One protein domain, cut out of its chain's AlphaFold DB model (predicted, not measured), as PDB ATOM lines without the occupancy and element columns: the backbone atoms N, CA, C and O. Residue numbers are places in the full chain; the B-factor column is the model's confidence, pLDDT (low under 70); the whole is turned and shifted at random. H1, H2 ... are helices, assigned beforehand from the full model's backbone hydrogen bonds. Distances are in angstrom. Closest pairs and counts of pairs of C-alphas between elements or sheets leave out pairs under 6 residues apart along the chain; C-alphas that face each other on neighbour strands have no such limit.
ATOM      1  N   ILE A   7     208.841 213.801 142.585       89.56
ATOM      2  CA  ILE A   7     208.220 213.244 141.374       89.56
ATOM      3  C   ILE A   7     209.062 212.103 140.789       89.56
ATOM      4  O   ILE A   7     208.521 211.071 140.398       89.56
ATOM      5  N   LYS A   8     210.390 212.267 140.743       89.06
ATOM      6  CA  LYS A   8     211.300 211.236 140.221       89.06
ATOM      7  C   LYS A   8     211.335 210.017 141.138       89.06
ATOM      8  O   LYS A   8     211.263 208.895 140.650       89.06
ATOM      9  N   ARG A   9     211.372 210.253 142.452       90.00
ATOM     10  CA  ARG A   9     211.280 209.198 143.468       90.00
ATOM     11  C   ARG A   9     209.986 208.396 143.323       90.00
ATOM     12  O   ARG A   9     210.039 207.179 143.205       90.00
ATOM     13  N   ASP A  10     208.839 209.072 143.301       90.69
ATOM     14  CA  ASP A  10     207.529 208.418 143.225       90.69
ATOM     15  C   ASP A  10     207.382 207.638 141.906       90.69
ATOM     16  O   ASP A  10     206.828 206.539 141.892       90.69
ATOM     17  N   LYS A  11     207.942 208.159 140.803       91.50
ATOM     18  CA  LYS A  11     207.980 207.463 139.509       91.50
ATOM     19  C   LYS A  11     208.837 206.194 139.557       91.50
ATOM     20  O   LYS A  11     208.397 205.178 139.030       91.50
ATOM     21  N   ALA A  12     210.006 206.233 140.196       89.75
ATOM     22  CA  ALA A  12     210.875 205.065 140.350       89.75
ATOM     23  C   ALA A  12     210.240 203.982 141.226       89.75
ATOM     24  O   ALA A  12     210.158 202.831 140.810       89.75
ATOM     25  N   ILE A  13     209.686 204.363 142.381       90.44
ATOM     26  CA  ILE A  13     208.965 203.433 143.262       90.44
ATOM     27  C   ILE A  13     207.769 202.820 142.524       90.44
ATOM     28  O   ILE A  13     207.536 201.619 142.601       90.44
ATOM     29  N   SER A  14     207.008 203.626 141.776       88.88
ATOM     30  CA  SER A  14     205.885 203.108 140.993       88.88
ATOM     31  C   SER A  14     206.327 202.176 139.865       88.88
ATOM     32  O   SER A  14     205.559 201.278 139.532       88.88
ATOM     33  N   ALA A  15     207.488 202.401 139.250       89.12
ATOM     34  CA  ALA A  15     208.008 201.541 138.192       89.12
ATOM     35  C   ALA A  15     208.457 200.183 138.752       89.12
ATOM     36  O   ALA A  15     208.033 199.161 138.229       89.12
ATOM     37  N   LEU A  16     209.190 200.178 139.871       88.56
ATOM     38  CA  LEU A  16     209.581 198.956 140.586       88.56
ATOM     39  C   LEU A  16     208.362 198.120 140.998       88.56
ATOM     40  O   LEU A  16     208.297 196.929 140.721       88.56
ATOM     41  N   ARG A  17     207.334 198.765 141.565       88.12
ATOM     42  CA  ARG A  17     206.085 198.083 141.942       88.12
ATOM     43  C   ARG A  17     205.325 197.508 140.750       88.12
ATOM     44  O   ARG A  17     204.705 196.463 140.868       88.12
ATOM     45  N   LYS A  18     205.334 198.200 139.606       85.81
ATOM     46  CA  LYS A  18     204.705 197.690 138.376       85.81
ATOM     47  C   LYS A  18     205.423 196.464 137.820       85.81
ATOM     48  O   LYS A  18     204.780 195.680 137.139       85.81
ATOM     49  N   ALA A  19     206.715 196.335 138.094       82.81
ATOM     50  CA  ALA A  19     207.506 195.178 137.710       82.81
ATOM     51  C   ALA A  19     207.341 193.980 138.664       82.81
ATOM     52  O   ALA A  19     207.912 192.938 138.392       82.81
ATOM     53  N   GLY A  20     206.558 194.106 139.745       81.38
ATOM     54  CA  GLY A  20     206.268 193.005 140.674       81.38
ATOM     55  C   GLY A  20     206.931 193.132 142.046       81.38
ATOM     56  O   GLY A  20     206.604 192.377 142.948       81.38
ATOM     57  N   MET A  21     207.800 194.127 142.253       84.38
ATOM     58  CA  MET A  21     208.498 194.305 143.530       84.38
ATOM     59  C   MET A  21     207.556 194.754 144.661       84.38
ATOM     60  O   MET A  21     206.732 195.664 144.481       84.38
ATOM     61  N   ASP A  22     207.750 194.185 145.855       84.31
ATOM     62  CA  ASP A  22     207.006 194.541 147.068       84.31
ATOM     63  C   ASP A  22     207.089 196.057 147.386       84.31
ATOM     64  O   ASP A  22     208.148 196.680 147.213       84.31
ATOM     65  N   PRO A  23     206.003 196.709 147.859       82.56
ATOM     66  CA  PRO A  23     205.997 198.146 148.125       82.56
ATOM     67  C   PRO A  23     207.031 198.618 149.154       82.56
ATOM     68  O   PRO A  23     207.534 199.742 149.022       82.56
ATOM     69  N   SER A  24     207.329 197.814 150.177       84.12
ATOM     70  CA  SER A  24     208.310 198.153 151.213       84.12
ATOM     71  C   SER A  24     209.731 198.088 150.649       84.12
ATOM     72  O   SER A  24     210.510 199.040 150.793       84.12
ATOM     73  N   THR A  25     210.010 197.040 149.877       84.94
ATOM     74  CA  THR A  25     211.279 196.814 149.187       84.94
ATOM     75  C   THR A  25     211.533 197.904 148.146       84.94
ATOM     76  O   THR A  25     212.558 198.587 148.209       84.94
ATOM     77  N   ALA A  26     210.552 198.217 147.294       86.69
ATOM     78  CA  ALA A  26     210.647 199.294 146.305       86.69
ATOM     79  C   ALA A  26     210.929 200.673 146.937       86.69
ATOM     80  O   ALA A  26     211.677 201.489 146.388       86.69
ATOM     81  N   ALA A  27     210.365 200.952 148.119       87.00
ATOM     82  CA  ALA A  27     210.595 202.202 148.848       87.00
ATOM     83  C   ALA A  27     212.005 202.314 149.461       87.00
ATOM     84  O   ALA A  27     212.451 203.433 149.758       87.00
ATOM     85  N   SER A  28     212.710 201.195 149.621       86.31
ATOM     86  CA  SER A  28     214.099 201.151 150.080       86.31
ATOM     87  C   SER A  28     215.097 201.176 148.912       86.31
ATOM     88  O   SER A  28     216.037 201.977 148.942       86.31
ATOM     89  N   LEU A  29     214.826 200.405 147.850       85.69
ATOM     90  CA  LEU A  29     215.746 200.157 146.734       85.69
ATOM     91  C   LEU A  29     215.747 201.238 145.648       85.69
ATOM     92  O   LEU A  29     216.721 201.344 144.912       85.69
ATOM     93  N   TRP A  30     214.744 202.127 145.579       88.25
ATOM     94  CA  TRP A  30     214.738 203.213 144.576       88.25
ATOM     95  C   TRP A  30     215.983 204.114 144.619       88.25
ATOM     96  O   TRP A  30     216.261 204.815 143.650       88.25
ATOM     97  N   LYS A  31     216.708 204.138 145.745       88.69
ATOM     98  CA  LYS A  31     217.943 204.915 145.919       88.69
ATOM     99  C   LYS A  31     219.126 204.357 145.124       88.69
ATOM    100  O   LYS A  31     220.084 205.095 144.926       88.69
ATOM    101  N   LEU A  32     219.067 203.083 144.735       85.69
ATOM    102  CA  LEU A  32     220.097 202.410 143.943       85.69
ATOM    103  C   LEU A  32     219.950 202.702 142.447       85.69
ATOM    104  O   LEU A  32     220.910 202.559 141.701       85.69
ATOM    105  N   LEU A  33     218.765 203.148 142.017       85.81
ATOM    106  CA  LEU A  33     218.487 203.476 140.625       85.81
ATOM    107  C   LEU A  33     219.040 204.853 140.250       85.81
ATOM    108  O   LEU A  33     218.883 205.837 140.984       85.81
ATOM    109  N   ASP A  34     219.579 204.952 139.040       87.62
ATOM    110  CA  ASP A  34     219.882 206.227 138.415       87.62
ATOM    111  C   ASP A  34     218.602 206.849 137.838       87.62
ATOM    112  O   ASP A  34     218.076 206.469 136.791       87.62
ATOM    113  N   LEU A  35     218.108 207.875 138.530       87.31
ATOM    114  CA  LEU A  35     216.894 208.617 138.175       87.31
ATOM    115  C   LEU A  35     217.086 209.619 137.023       87.31
ATOM    116  O   LEU A  35     216.167 210.395 136.712       87.31
ATOM    117  N   SER A  36     218.294 209.706 136.467       84.81
ATOM    118  CA  SER A  36     218.597 210.483 135.266       84.81
ATOM    119  C   SER A  36     218.526 209.639 133.989       84.81
ATOM    120  O   SER A  36     218.197 210.184 132.935       84.81
ATOM    121  N   ALA A  37     218.726 208.328 134.111       86.19
ATOM    122  CA  ALA A  37     218.660 207.348 133.038       86.19
ATOM    123  C   ALA A  37     217.240 206.744 132.880       86.19
ATOM    124  O   ALA A  37     216.380 206.903 133.758       86.19
ATOM    125  N   PRO A  38     216.943 206.073 131.749       87.12
ATOM    126  CA  PRO A  38     215.706 205.313 131.592       87.12
ATOM    127  C   PRO A  38     215.591 204.227 132.669       87.12
ATOM    128  O   PRO A  38     216.508 203.444 132.895       87.12
ATOM    129  N   LEU A  39     214.445 204.199 133.354       87.88
ATOM    130  CA  LEU A  39     214.197 203.265 134.459       87.88
ATOM    131  C   LEU A  39     213.887 201.845 133.976       87.88
ATOM    132  O   LEU A  39     214.110 200.911 134.726       87.88
ATOM    133  N   ALA A  40     213.341 201.689 132.766       82.88
ATOM    134  CA  ALA A  40     212.932 200.384 132.249       82.88
ATOM    135  C   ALA A  40     214.131 199.431 132.166       82.88
ATOM    136  O   ALA A  40     214.103 198.386 132.798       82.88
ATOM    137  N   ASP A  41     215.205 199.857 131.502       85.06
ATOM    138  CA  ASP A  41     216.408 199.042 131.298       85.06
ATOM    139  C   ASP A  41     217.075 198.657 132.625       85.06
ATOM    140  O   ASP A  41     217.510 197.526 132.802       85.06
ATOM    141  N   GLN A  42     217.092 199.581 133.591       88.12
ATOM    142  CA  GLN A  42     217.633 199.325 134.927       88.12
ATOM    143  C   GLN A  42     216.792 198.318 135.712       88.12
ATOM    144  O   GLN A  42     217.340 197.504 136.441       88.12
ATOM    145  N   ILE A  43     215.464 198.381 135.587       85.88
ATOM    146  CA  ILE A  43     214.560 197.444 136.260       85.88
ATOM    147  C   ILE A  43     214.667 196.059 135.626       85.88
ATOM    148  O   ILE A  43     214.688 195.081 136.361       85.88
ATOM    149  N   THR A  44     214.772 195.973 134.299       85.38
ATOM    150  CA  THR A  44     215.000 194.701 133.604       85.38
ATOM    151  C   THR A  44     216.324 194.079 134.033       85.38
ATOM    152  O   THR A  44     216.336 192.923 134.426       85.38
ATOM    153  N   ALA A  45     217.409 194.862 134.060       83.94
ATOM    154  CA  ALA A  45     218.704 194.385 134.542       83.94
ATOM    155  C   ALA A  45     218.633 193.900 136.001       83.94
ATOM    156  O   ALA A  45     219.181 192.855 136.328       83.94
ATOM    157  N   LEU A  46     217.905 194.617 136.864       84.06
ATOM    158  CA  LEU A  46     217.714 194.217 138.260       84.06
ATOM    159  C   LEU A  46     216.889 192.925 138.389       84.06
ATOM    160  O   LEU A  46     217.143 192.132 139.284       84.06
ATOM    161  N   ALA A  47     215.900 192.721 137.517       82.88
ATOM    162  CA  ALA A  47     215.087 191.506 137.498       82.88
ATOM    163  C   ALA A  47     215.853 190.293 136.947       82.88
ATOM    164  O   ALA A  47     215.560 189.168 137.333       82.88
ATOM    165  N   GLU A  48     216.827 190.517 136.062       81.38
ATOM    166  CA  GLU A  48     217.751 189.481 135.589       81.38
ATOM    167  C   GLU A  48     218.810 189.123 136.643       81.38
ATOM    168  O   GLU A  48     219.200 187.962 136.742       81.38
ATOM    169  N   GLU A  49     219.278 190.104 137.420       80.81
ATOM    170  CA  GLU A  49     220.285 189.903 138.470       80.81
ATOM    171  C   GLU A  49     219.692 189.231 139.717       80.81
ATOM    172  O   GLU A  49     220.274 188.277 140.225       80.81
ATOM    173  N   ASP A  50     218.518 189.688 140.165       78.56
ATOM    174  CA  ASP A  50     217.830 189.202 141.364       78.56
ATOM    175  C   ASP A  50     216.319 189.017 141.089       78.56
ATOM    176  O   ASP A  50     215.494 189.860 141.476       78.56
ATOM    177  N   PRO A  51     215.907 187.911 140.438       75.06
ATOM    178  CA  PRO A  51     214.497 187.648 140.125       75.06
ATOM    179  C   PRO A  51     213.620 187.517 141.382       75.06
ATOM    180  O   PRO A  51     212.459 187.942 141.386       75.06
ATOM    181  N   GLU A  52     214.191 187.044 142.494       76.44
ATOM    182  CA  GLU A  52     213.495 186.885 143.778       76.44
ATOM    183  C   GLU A  52     212.935 188.213 144.315       76.44
ATOM    184  O   GLU A  52     211.860 188.246 144.918       76.44
ATOM    185  N   LEU A  53     213.607 189.342 144.044       76.19
ATOM    186  CA  LEU A  53     213.153 190.672 144.469       76.19
ATOM    187  C   LEU A  53     211.833 191.101 143.814       76.19
ATOM    188  O   LEU A  53     211.154 192.004 144.315       76.19
ATOM    189  N   PHE A  54     211.483 190.476 142.692       79.25
ATOM    190  CA  PHE A  54     210.265 190.735 141.934       79.25
ATOM    191  C   PHE A  54     209.199 189.661 142.151       79.25
ATOM    192  O   PHE A  54     208.185 189.665 141.452       79.25
ATOM    193  N   GLY A  55     209.412 188.761 143.118       68.94
ATOM    194  CA  GLY A  55     208.529 187.625 143.329       68.94
ATOM    195  C   GLY A  55     208.576 186.659 142.148       68.94
ATOM    196  O   GLY A  55     207.549 186.074 141.825       68.94
TER     197      GLY A  55
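Overview. This is residues 7 to 55 of the 164 residues of an uncharacterized protein of Streptomyces sp. HUCO-GS316 (UniProt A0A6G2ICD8). Three helices make a small triangle: the longest, H1, has H2 and H3 packed on its residues 12 to 17, H2 crossing it steeply, while H2 and H3 stay apart from each other. The short H4 folds back after H3 at the end of the domain away from Ile 7, where H1 begins. The printed part has 49 residues with four named helices, in the order H1, H2, H3, H4, and no named strand; the class is all helix. It is compact, with a radius of gyration of the C-alphas of 9.5 A and spans of 26 by 20 by 16 A.

Along the chain. H1, residues 7 to 18, runs 16.2 A from C-alpha 7 at (208.220, 213.244, 141.374) to C-alpha 18 at (204.705, 197.690, 138.376). H3, residues 39 to 49, is 15.2 A long. H2 is residues 23 to 29, 10.1 A. H4, residues 51 to 54, is 5.5 A and ends at C-alpha 54 at (210.265, 190.735, 141.934).

Arrangement. H1 touches H2 with residues 13 to 17 alone; the closest C-alphas, of Ile 13 and Ala 26, are 5.4 A apart. The two run opposite ways at a steep tilt of 59 degrees. H1 touches H3 with residues 12 to 16 alone, the closest C-alphas being those of Leu 16 and Ile 43, at 6.8 A. These two run the same way at a steep tilt of 43 degrees. H4 is close to H3 but not clearly touching, the closest C-alphas being those of Ala 47 and Phe 54, at 6.6 A. H1 and H4 are only just apart, at 8.4 A. In H1, H2 and H3 every O i to N i+4 pair is within hydrogen-bond range; H4 is too short for such a pair.

Size, cuts and confidence. The C-alphas farthest apart, of Ile 7 and Glu 52, are 27.0 A apart. The printed part has no cut and no long link. The mean pLDDT of the printed part is 85.0, and residue 55 is under 70.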